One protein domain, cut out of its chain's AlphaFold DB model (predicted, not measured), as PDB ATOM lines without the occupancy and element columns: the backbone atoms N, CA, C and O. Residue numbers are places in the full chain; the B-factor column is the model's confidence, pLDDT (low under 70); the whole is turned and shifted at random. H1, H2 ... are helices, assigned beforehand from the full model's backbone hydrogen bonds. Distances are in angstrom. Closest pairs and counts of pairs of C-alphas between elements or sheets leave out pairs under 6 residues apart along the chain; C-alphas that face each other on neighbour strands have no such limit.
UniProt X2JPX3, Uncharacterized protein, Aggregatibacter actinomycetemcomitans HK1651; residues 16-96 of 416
ATOM      1  N   LYS A  16      63.580   8.399 -50.499       75.69
ATOM      2  CA  LYS A  16      64.006   9.742 -50.065       75.69
ATOM      3  C   LYS A  16      63.929  10.788 -51.181       75.69
ATOM      4  O   LYS A  16      63.749  11.967 -50.893       75.69
ATOM      5  N   GLU A  17      64.002  10.366 -52.442       80.69
ATOM      6  CA  GLU A  17      63.855  11.256 -53.595       80.69
ATOM      7  C   GLU A  17      62.383  11.537 -53.951       80.69
ATOM      8  O   GLU A  17      62.125  12.463 -54.723       80.69
ATOM      9  N   LEU A  18      61.394  10.839 -53.355       83.94
ATOM     10  CA  LEU A  18      59.969  11.158 -53.572       83.94
ATOM     11  C   LEU A  18      59.635  12.596 -53.190       83.94
ATOM     12  O   LEU A  18      58.767  13.205 -53.812       83.94
ATOM     13  N   ALA A  19      60.318  13.131 -52.179       87.00
ATOM     14  CA  ALA A  19      60.138  14.498 -51.713       87.00
ATOM     15  C   ALA A  19      60.387  15.546 -52.816       87.00
ATOM     16  O   ALA A  19      59.895  16.666 -52.729       87.00
ATOM     17  N   LYS A  20      61.126  15.186 -53.872       88.50
ATOM     18  CA  LYS A  20      61.427  16.051 -55.022       88.50
ATOM     19  C   LYS A  20      60.622  15.678 -56.271       88.50
ATOM     20  O   LYS A  20      60.819  16.263 -57.332       88.50
ATOM     21  N   ASN A  21      59.744  14.676 -56.189       89.62
ATOM     22  CA  ASN A  21      58.995  14.200 -57.344       89.62
ATOM     23  C   ASN A  21      57.956  15.245 -57.788       89.62
ATOM     24  O   ASN A  21      57.113  15.674 -57.001       89.62
ATOM     25  N   THR A  22      57.966  15.602 -59.074       89.44
ATOM     26  CA  THR A  22      57.089  16.631 -59.655       89.44
ATOM     27  C   THR A  22      55.598  16.384 -59.405       89.44
ATOM     28  O   THR A  22      54.861  17.340 -59.162       89.44
ATOM     29  N   ASN A  23      55.137  15.127 -59.443       88.00
ATOM     30  CA  ASN A  23      53.731  14.794 -59.184       88.00
ATOM     31  C   ASN A  23      53.372  15.047 -57.717       88.00
ATOM     32  O   ASN A  23      52.307  15.595 -57.431       88.00
ATOM     33  N   ARG A  24      54.282  14.715 -56.790       87.94
ATOM     34  CA  ARG A  24      54.108  14.966 -55.352       87.94
ATOM     35  C   ARG A  24      54.121  16.460 -55.046       87.94
ATOM     36  O   ARG A  24      53.195  16.934 -54.400       87.94
ATOM     37  N   LEU A  25      55.086  17.211 -55.575       91.12
ATOM     38  CA  LEU A  25      55.138  18.670 -55.405       91.12
ATOM     39  C   LEU A  25      53.851  19.331 -55.914       91.12
ATOM     40  O   LEU A  25      53.230  20.108 -55.194       91.12
ATOM     41  N   LYS A  26      53.377  18.930 -57.102       90.44
ATOM     42  CA  LYS A  26      52.105  19.407 -57.660       90.44
ATOM     43  C   LYS A  26      50.907  19.071 -56.765       90.44
ATOM     44  O   LYS A  26      50.039  19.919 -56.594       90.44
ATOM     45  N   ALA A  27      50.849  17.866 -56.192       88.38
ATOM     46  CA  ALA A  27      49.762  17.456 -55.294       88.38
ATOM     47  C   ALA A  27      49.702  18.281 -53.992       88.38
ATOM     48  O   ALA A  27      48.640  18.376 -53.376       88.38
ATOM     49  N   PHE A  28      50.824  18.886 -53.599       91.56
ATOM     50  CA  PHE A  28      50.953  19.773 -52.443       91.56
ATOM     51  C   PHE A  28      50.941  21.264 -52.820       91.56
ATOM     52  O   PHE A  28      51.177  22.107 -51.961       91.56
ATOM     53  N   SER A  29      50.671  21.601 -54.088       90.06
ATOM     54  CA  SER A  29      50.750  22.974 -54.612       90.06
ATOM     55  C   SER A  29      52.111  23.650 -54.369       90.06
ATOM     56  O   SER A  29      52.183  24.860 -54.170       90.06
ATOM     57  N   LEU A  30      53.195  22.869 -54.394       89.56
ATOM     58  CA  LEU A  30      54.569  23.348 -54.248       89.56
ATOM     59  C   LEU A  30      55.217  23.602 -55.613       89.56
ATOM     60  O   LEU A  30      54.919  22.931 -56.607       89.56
ATOM     61  N   GLU A  31      56.148  24.556 -55.655       87.31
ATOM     62  CA  GLU A  31      56.965  24.811 -56.841       87.31
ATOM     63  C   GLU A  31      57.857  23.611 -57.184       87.31
ATOM     64  O   GLU A  31      58.336  22.895 -56.306       87.31
ATOM     65  N   LYS A  32      58.143  23.419 -58.478       77.19
ATOM     66  CA  LYS A  32      58.972  22.300 -58.971       77.19
ATOM     67  C   LYS A  32      60.431  22.353 -58.505       77.19
ATOM     68  O   LYS A  32      61.103  21.330 -58.515       77.19
ATOM     69  N   SER A  33      60.923  23.541 -58.163       74.12
ATOM     70  CA  SER A  33      62.249  23.793 -57.584       74.12
ATOM     71  C   SER A  33      62.297  23.523 -56.077       74.12
ATOM     72  O   SER A  33      63.388  23.464 -55.509       74.12
ATOM     73  N   GLY A  34      61.138  23.380 -55.425       73.19
ATOM     74  CA  GLY A  34      61.019  23.106 -53.999       73.19
ATOM     75  C   GLY A  34      61.160  21.621 -53.658       73.19
ATOM     76  O   GLY A  34      61.111  20.746 -54.520       73.19
ATOM     77  N   GLY A  35      61.325  21.333 -52.368       86.00
ATOM     78  CA  GLY A  35      61.244  19.982 -51.815       86.00
ATOM     79  C   GLY A  35      60.077  19.880 -50.842       86.00
ATOM     80  O   GLY A  35      59.870  20.780 -50.026       86.00
ATOM     81  N   LEU A  36      59.331  18.781 -50.911       89.75
ATOM     82  CA  LEU A  36      58.374  18.418 -49.876       89.75
ATOM     83  C   LEU A  36      59.133  18.047 -48.599       89.75
ATOM     84  O   LEU A  36      60.071  17.250 -48.624       89.75
ATOM     85  N   GLN A  37      58.715  18.613 -47.476       90.81
ATOM     86  CA  GLN A  37      59.183  18.224 -46.155       90.81
ATOM     87  C   GLN A  37      58.248  17.148 -45.607       90.81
ATOM     88  O   GLN A  37      57.030  17.333 -45.566       90.81
ATOM     89  N   TRP A  38      58.824  16.014 -45.214       89.44
ATOM     90  CA  TRP A  38      58.090  14.967 -44.514       89.44
ATOM     91  C   TRP A  38      57.540  15.499 -43.193       89.44
ATOM     92  O   TRP A  38      58.147  16.374 -42.574       89.44
ATOM     93  N   ASP A  39      56.367  15.001 -42.804       90.19
ATOM     94  CA  ASP A  39      55.682  15.329 -41.545       90.19
ATOM     95  C   ASP A  39      55.296  16.816 -41.392       90.19
ATOM     96  O   ASP A  39      54.742  17.231 -40.372       90.19
ATOM     97  N   HIS A  40      55.501  17.622 -42.436       92.69
ATOM     98  CA  HIS A  40      55.097  19.019 -42.488       92.69
ATOM     99  C   HIS A  40      53.673  19.160 -43.039       92.69
ATOM    100  O   HIS A  40      53.324  18.576 -44.070       92.69
ATOM    101  N   THR A  41      52.845  19.961 -42.361       93.81
ATOM    102  CA  THR A  41      51.521  20.339 -42.867       93.81
ATOM    103  C   THR A  41      51.627  21.626 -43.668       93.81
ATOM    104  O   THR A  41      51.898  22.686 -43.115       93.81
ATOM    105  N   TYR A  42      51.350  21.524 -44.960       93.50
ATOM    106  CA  TYR A  42      51.161  22.657 -45.855       93.50
ATOM    107  C   TYR A  42      49.687  23.063 -45.894       93.50
ATOM    108  O   TYR A  42      48.815  22.221 -45.676       93.50
ATOM    109  N   GLY A  43      49.405  24.320 -46.241       93.38
ATOM    110  CA  GLY A  43      48.039  24.840 -46.345       93.38
ATOM    111  C   GLY A  43      47.363  25.039 -44.986       93.38
ATOM    112  O   GLY A  43      48.027  25.146 -43.955       93.38
ATOM    113  N   ASN A  44      46.034  25.106 -44.991       92.50
ATOM    114  CA  ASN A  44      45.215  25.346 -43.808       92.50
ATOM    115  C   ASN A  44      44.040  24.355 -43.738       92.50
ATOM    116  O   ASN A  44      43.468  23.949 -44.748       92.50
ATOM    117  N   PHE A  45      43.686  23.920 -42.530       94.12
ATOM    118  CA  PHE A  45      42.518  23.067 -42.316       94.12
ATOM    119  C   PHE A  45      41.205  23.831 -42.527       94.12
ATOM    120  O   PHE A  45      40.239  23.238 -42.999       94.12
ATOM    121  N   THR A  46      41.165  25.138 -42.244       91.50
ATOM    122  CA  THR A  46      39.932  25.943 -42.306       91.50
ATOM    123  C   THR A  46      39.388  26.123 -43.719       91.50
ATOM    124  O   THR A  46      38.183  26.265 -43.892       91.50
ATOM    125  N   ASP A  47      40.259  26.133 -44.729       93.19
ATOM    126  CA  ASP A  47      39.889  26.278 -46.143       93.19
ATOM    127  C   ASP A  47      39.985  24.952 -46.925       93.19
ATOM    128  O   ASP A  47      39.821  24.927 -48.146       93.19
ATOM    129  N   GLY A  48      40.257  23.836 -46.234       90.75
ATOM    130  CA  GLY A  48      40.404  22.509 -46.837       90.75
ATOM    131  C   GLY A  48      41.670  22.322 -47.686       90.75
ATOM    132  O   GLY A  48      41.831  21.279 -48.339       90.75
ATOM    133  N   SER A  49      42.592  23.290 -47.689       93.19
ATOM    134  CA  SER A  49      43.850  23.204 -48.438       93.19
ATOM    135  C   SER A  49      44.929  22.380 -47.730       93.19
ATOM    136  O   SER A  49      45.922  22.038 -48.367       93.19
ATOM    137  N   ALA A  50      44.737  22.014 -46.456       94.38
ATOM    138  CA  ALA A  50      45.716  21.268 -45.668       94.38
ATOM    139  C   ALA A  50      46.181  19.977 -46.363       94.38
ATOM    140  O   ALA A  50      45.366  19.129 -46.744       94.38
ATOM    141  N   ARG A  51      47.497  19.794 -46.494       93.25
ATOM    142  CA  ARG A  51      48.131  18.564 -46.995       93.25
ATOM    143  C   ARG A  51      49.345  18.216 -46.130       93.25
ATOM    144  O   ARG A  51      50.160  19.084 -45.838       93.25
ATOM    145  N   ARG A  52      49.503  16.940 -45.770       92.31
ATOM    146  CA  ARG A  52      50.702  16.390 -45.114       92.31
ATOM    147  C   ARG A  52      51.070  15.061 -45.761       92.31
ATOM    148  O   ARG A  52      50.192  14.259 -46.070       92.31
ATOM    149  N   ALA A  53      52.363  14.826 -45.946       90.00
ATOM    150  CA  ALA A  53      52.896  13.499 -46.222       90.00
ATOM    151  C   ALA A  53      53.705  13.065 -45.003       90.00
ATOM    152  O   ALA A  53      54.815  13.555 -44.796       90.00
ATOM    153  N   ALA A  54      53.124  12.192 -44.184       89.00
ATOM    154  CA  ALA A  54      53.822  11.643 -43.036       89.00
ATOM    155  C   ALA A  54      54.761  10.513 -43.469       89.00
ATOM    156  O   ALA A  54      54.377   9.661 -44.282       89.00
ATOM    157  N   LEU A  55      55.986  10.512 -42.953       86.69
ATOM    158  CA  LEU A  55      56.980   9.509 -43.298       86.69
ATOM    159  C   LEU A  55      56.954   8.358 -42.296       86.69
ATOM    160  O   LEU A  55      57.513   8.431 -41.210       86.69
ATOM    161  N   VAL A  56      56.384   7.235 -42.723       86.88
ATOM    162  CA  VAL A  56      56.370   6.014 -41.919       86.88
ATOM    163  C   VAL A  56      57.489   5.080 -42.358       86.88
ATOM    164  O   VAL A  56      57.610   4.718 -43.530       86.88
ATOM    165  N   GLU A  57      58.296   4.635 -41.399       84.00
ATOM    166  CA  GLU A  57      59.238   3.546 -41.619       84.00
ATOM    167  C   GLU A  57      58.528   2.188 -41.608       84.00
ATOM    168  O   GLU A  57      57.873   1.804 -40.643       84.00
ATOM    169  N   GLY A  58      58.680   1.437 -42.692       84.19
ATOM    170  CA  GLY A  58      58.114   0.102 -42.863       84.19
ATOM    171  C   GLY A  58      58.015  -0.212 -44.346       84.19
ATOM    172  O   GLY A  58      58.213   0.699 -45.136       84.19
ATOM    173  N   THR A  59      57.764  -1.472 -44.704       87.12
ATOM    174  CA  THR A  59      57.318  -1.871 -46.054       87.12
ATOM    175  C   THR A  59      55.842  -1.531 -46.239       87.12
ATOM    176  O   THR A  59      55.177  -1.160 -45.267       87.12
ATOM    177  N   HIS A  60      55.278  -1.753 -47.424       86.31
ATOM    178  CA  HIS A  60      53.852  -1.531 -47.662       86.31
ATOM    179  C   HIS A  60      52.948  -2.264 -46.648       86.31
ATOM    180  O   HIS A  60      52.069  -1.658 -46.033       86.31
ATOM    181  N   LEU A  61      53.201  -3.556 -46.390       84.81
ATOM    182  CA  LEU A  61      52.499  -4.297 -45.328       84.81
ATOM    183  C   LEU A  61      52.807  -3.753 -43.928       84.81
ATOM    184  O   LEU A  61      51.921  -3.740 -43.076       84.81
ATOM    185  N   GLY A  62      54.050  -3.334 -43.683       86.31
ATOM    186  CA  GLY A  62      54.485  -2.816 -42.386       86.31
ATOM    187  C   GLY A  62      53.782  -1.514 -42.001       86.31
ATOM    188  O   GLY A  62      53.371  -1.358 -40.854       86.31
ATOM    189  N   VAL A  63      53.573  -0.616 -42.967       87.00
ATOM    190  CA  VAL A  63      52.858   0.655 -42.770       87.00
ATOM    191  C   VAL A  63      51.408   0.412 -42.344       87.00
ATOM    192  O   VAL A  63      50.913   1.100 -41.458       87.00
ATOM    193  N   MET A  64      50.740  -0.620 -42.875       82.88
ATOM    194  CA  MET A  64      49.359  -0.950 -42.480       82.88
ATOM    195  C   MET A  64      49.209  -1.367 -41.009       82.88
ATOM    196  O   MET A  64      48.098  -1.382 -40.483       82.88
ATOM    197  N   VAL A  65      50.307  -1.739 -40.348       86.00
ATOM    198  CA  VAL A  65      50.316  -2.217 -38.958       86.00
ATOM    199  C   VAL A  65      51.243  -1.382 -38.079       86.00
ATOM    200  O   VAL A  65      51.585  -1.812 -36.977       86.00
ATOM    201  N   SER A  66      51.663  -0.207 -38.548       89.38
ATOM    202  CA  SER A  66      52.556   0.694 -37.822       89.38
ATOM    203  C   SER A  66      51.773   1.595 -36.868       89.38
ATOM    204  O   SER A  66      50.790   2.233 -37.253       89.38
ATOM    205  N   SER A  67      52.244   1.700 -35.624       90.00
ATOM    206  CA  SER A  67      51.661   2.606 -34.629       90.00
ATOM    207  C   SER A  67      51.798   4.066 -35.055       90.00
ATOM    208  O   SER A  67      50.902   4.872 -34.808       90.00
ATOM    209  N   HIS A  68      52.888   4.391 -35.758       90.75
ATOM    210  CA  HIS A  68      53.131   5.724 -36.292       90.75
ATOM    211  C   HIS A  68      52.095   6.098 -37.364       90.75
ATOM    212  O   HIS A  68      51.524   7.181 -37.293       90.75
ATOM    213  N   THR A  69      51.755   5.186 -38.283       90.75
ATOM    214  CA  THR A  69      50.700   5.423 -39.290       90.75
ATOM    215  C   THR A  69      49.352   5.710 -38.647       90.75
ATOM    216  O   THR A  69      48.695   6.687 -39.001       90.75
ATOM    217  N   ASN A  70      48.949   4.881 -37.683       90.12
ATOM    218  CA  ASN A  70      47.683   5.070 -36.978       90.12
ATOM    219  C   ASN A  70      47.670   6.385 -36.193       90.12
ATOM    220  O   ASN A  70      46.665   7.092 -36.207       90.12
ATOM    221  N   LYS A  71      48.794   6.748 -35.561       92.69
ATOM    222  CA  LYS A  71      48.932   8.022 -34.854       92.69
ATOM    223  C   LYS A  71      48.724   9.204 -35.796       92.69
ATOM    224  O   LYS A  71      47.904  10.068 -35.499       92.69
ATOM    225  N   GLU A  72      49.419   9.227 -36.929       93.44
ATOM    226  CA  GLU A  72      49.297  10.319 -37.898       93.44
ATOM    227  C   GLU A  72      47.874  10.426 -38.457       93.44
ATOM    228  O   GLU A  72      47.353  11.532 -38.591       93.44
ATOM    229  N   ALA A  73      47.201   9.296 -38.702       92.62
ATOM    230  CA  ALA A  73      45.805   9.291 -39.129       92.62
ATOM    231  C   ALA A  73      44.857   9.863 -38.058       92.62
ATOM    232  O   ALA A  73      44.016  10.702 -38.379       92.62
ATOM    233  N   ILE A  74      45.003   9.454 -36.792       93.44
ATOM    234  CA  ILE A  74      44.171   9.946 -35.680       93.44
ATOM    235  C   ILE A  74      44.387  11.448 -35.470       93.44
ATOM    236  O   ILE A  74      43.414  12.197 -35.383       93.44
ATOM    237  N   LEU A  75      45.643  11.906 -35.441       94.25
ATOM    238  CA  LEU A  75      45.968  13.329 -35.303       94.25
ATOM    239  C   LEU A  75      45.418  14.148 -36.475       94.25
ATOM    240  O   LEU A  75      44.854  15.224 -36.265       94.25
ATOM    241  N   TRP A  76      45.532  13.631 -37.700       95.44
ATOM    242  CA  TRP A  76      44.979  14.282 -38.884       95.44
ATOM    243  C   TRP A  76      43.455  14.393 -38.817       95.44
ATOM    244  O   TRP A  76      42.911  15.469 -39.060       95.44
ATOM    245  N   PHE A  77      42.756  13.311 -38.459       94.62
ATOM    246  CA  PHE A  77      41.300  13.329 -38.324       94.62
ATOM    247  C   PHE A  77      40.830  14.223 -37.180       94.62
ATOM    248  O   PHE A  77      39.851  14.942 -37.365       94.62
ATOM    249  N   ASN A  78      41.540  14.257 -36.051       95.12
ATOM    250  CA  ASN A  78      41.239  15.196 -34.974       95.12
ATOM    251  C   ASN A  78      41.316  16.643 -35.480       95.12
ATOM    252  O   ASN A  78      40.365  17.417 -35.367       95.12
ATOM    253  N   GLN A  79      42.423  16.997 -36.131       94.94
ATOM    254  CA  GLN A  79      42.617  18.356 -36.619       94.94
ATOM    255  C   GLN A  79      41.615  18.737 -37.721       94.94
ATOM    256  O   GLN A  79      41.104  19.857 -37.720       94.94
ATOM    257  N   ALA A  80      41.324  17.821 -38.647       94.81
ATOM    258  CA  ALA A  80      40.463  18.079 -39.799       94.81
ATOM    259  C   ALA A  80      38.962  18.033 -39.476       94.81
ATOM    260  O   ALA A  80      38.199  18.789 -40.073       94.81
ATOM    261  N   LEU A  81      38.531  17.143 -38.578       93.19
ATOM    262  CA  LEU A  81      37.110  16.873 -38.320       93.19
ATOM    263  C   LEU A  81      36.628  17.439 -36.983       93.19
ATOM    264  O   LEU A  81      35.461  17.797 -36.875       93.19
ATOM    265  N   GLN A  82      37.515  17.537 -35.990       93.44
ATOM    266  CA  GLN A  82      37.194  17.996 -34.632       93.44
ATOM    267  C   GLN A  82      37.894  19.313 -34.274       93.44
ATOM    268  O   GLN A  82      37.858  19.750 -33.130       93.44
ATOM    269  N   GLN A  83      38.551  19.966 -35.241       92.44
ATOM    270  CA  GLN A  83      39.292  21.220 -35.035       92.44
ATOM    271  C   GLN A  83      40.383  21.109 -33.953       92.44
ATOM    272  O   GLN A  83      40.755  22.103 -33.330       92.44
ATOM    273  N   GLY A  84      40.902  19.898 -33.733       92.75
ATOM    274  CA  GLY A  84      41.890  19.611 -32.694       92.75
ATOM    275  C   GLY A  84      41.313  19.526 -31.278       92.75
ATOM    276  O   GLY A  84      42.089  19.437 -30.328       92.75
ATOM    277  N   GLN A  85      39.988  19.562 -31.110       94.38
ATOM    278  CA  GLN A  85      39.363  19.414 -29.800       94.38
ATOM    279  C   GLN A  85      39.541  17.988 -29.274       94.38
ATOM    280  O   GLN A  85      39.252  17.009 -29.954       94.38
ATOM    281  N   GLN A  86      40.019  17.894 -28.037       95.00
ATOM    282  CA  GLN A  86      40.178  16.649 -27.297       95.00
ATOM    283  C   GLN A  86      39.145  16.660 -26.172       95.00
ATOM    284  O   GLN A  86      39.271  17.430 -25.219       95.00
ATOM    285  N   ASP A  87      38.081  15.883 -26.332       92.50
ATOM    286  CA  ASP A  87      37.020  15.766 -25.336       92.50
ATOM    287  C   ASP A  87      37.312  14.634 -24.336       92.50
ATOM    288  O   ASP A  87      38.434  14.135 -24.231       92.50
ATOM    289  N   ALA A  88      36.302  14.245 -23.559       93.69
ATOM    290  CA  ALA A  88      36.431  13.190 -22.561       93.69
ATOM    291  C   ALA A  88      36.702  11.797 -23.163       93.69
ATOM    292  O   ALA A  88      37.196  10.928 -22.444       93.69
ATOM    293  N   ASP A  89      36.400  11.592 -24.449       89.69
ATOM    294  CA  ASP A  89      36.607  10.329 -25.159       89.69
ATOM    295  C   ASP A  89      37.949  10.312 -25.922       89.69
ATOM    296  O   ASP A  89      38.308   9.297 -26.532       89.69
ATOM    297  N   TRP A  90      38.724  11.407 -25.882       92.94
ATOM    298  CA  TRP A  90      40.049  11.468 -26.492       92.94
ATOM    299  C   TRP A  90      41.039  10.537 -25.785       92.94
ATOM    300  O   TRP A  90      41.296  10.634 -24.584       92.94
ATOM    301  N   ILE A  91      41.658   9.661 -26.574       92.12
ATOM    302  CA  ILE A  91      42.744   8.785 -26.139       92.12
ATOM    303  C   ILE A  91      43.997   9.191 -26.905       92.12
ATOM    304  O   ILE A  91      43.987   9.230 -28.137       92.12
ATOM    305  N   GLU A  92      45.085   9.448 -26.176       92.94
ATOM    306  CA  GLU A  92      46.367   9.798 -26.783       92.94
ATOM    307  C   GLU A  92      46.802   8.722 -27.795       92.94
ATOM    308  O   GLU A  92      46.851   7.534 -27.443       92.94
ATOM    309  N   PRO A  93      47.140   9.087 -29.047       91.25
ATOM    310  CA  PRO A  93      47.466   8.113 -30.085       91.25
ATOM    311  C   PRO A  93      48.681   7.227 -29.771       91.25
ATOM    312  O   PRO A  93      48.862   6.192 -30.408       91.25
ATOM    313  N   GLU A  94      49.521   7.592 -28.808       89.94
ATOM    314  CA  GLU A  94      50.626   6.777 -28.296       89.94
ATOM    315  C   GLU A  94      50.149   5.587 -27.451       89.94
ATOM    316  O   GLU A  94      50.885   4.614 -27.291       89.94
ATOM    317  N   GLN A  95      48.919   5.625 -26.932       91.06
ATOM    318  CA  GLN A  95      48.340   4.601 -26.052       91.06
ATOM    319  C   GLN A  95      47.587   3.502 -26.824       91.06
ATOM    320  O   GLN A  95      46.722   2.812 -26.285       91.06
ATOM    321  N   GLN A  96      47.909   3.315 -28.105       87.12
ATOM    322  CA  GLN A  96      47.295   2.308 -28.965       87.12
ATOM    323  C   GLN A  96      47.515   0.872 -28.457       87.12
ATOM    324  O   GLN A  96      48.637   0.436 -28.214       87.12
TER     325      GLN A  96
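AT A GLANCE: This is residues 16 to 96 of the 416 residues of an uncharacterized protein of Aggregatibacter actinomycetemcomitans HK1651 (UniProt X2JPX3). Little regular structure is here: a flat row with short H1 and H2 at one end, the unnamed stretch 39 to 58 in the middle, folding back on itself around residue 46, then the long helix H4 and the tail 82 to 96 at the other end. Short H3 sits near the start of H4. The 81 printed residues, 30 of them in four named helices, H1 to H4, with no named strand, are all helix by class. The whole is only just loose, close to compact, with a radius of gyration of the C-alphas of 14.4 A, spanning 45 by 33 by 14 A.

IN THESE COORDINATES: Find C-alpha 16 at (64.006, 9.742, -50.065), where H1, residues 16 to 20, begins. H2 is residues 22 to 27 and H3 residues 60 to 63. H4, residues 67 to 81, runs 20.7 A to C-alpha 81 at (37.110, 16.873, -38.320).

HOW THE PARTS SIT: H1 and H2 are close but not clearly touching; their closest C-alphas, Leu 18 and Arg 24, are 7.2 A apart. H3 and H4 are too, at Val 63 and Thr 69, 6.3 A. H2 is apart from H3 and H4. Look at residues 41 to 42, paired antiparallel with 51 to 52. Every O i to N i+4 pair is within hydrogen-bond range in H2 and H4, against 0 of 1 in H1, where 1 of 2 O i to N i+3 pairs is; H3 is too short for an i+4 pair.

THE WHOLE: The C-alphas farthest apart, Ser 33 and Ala 88, are 44.8 A apart. The link from H2 to H3 is long, 32 residues. The printed part has no cut, and no printed residue is under 70 in pLDDT.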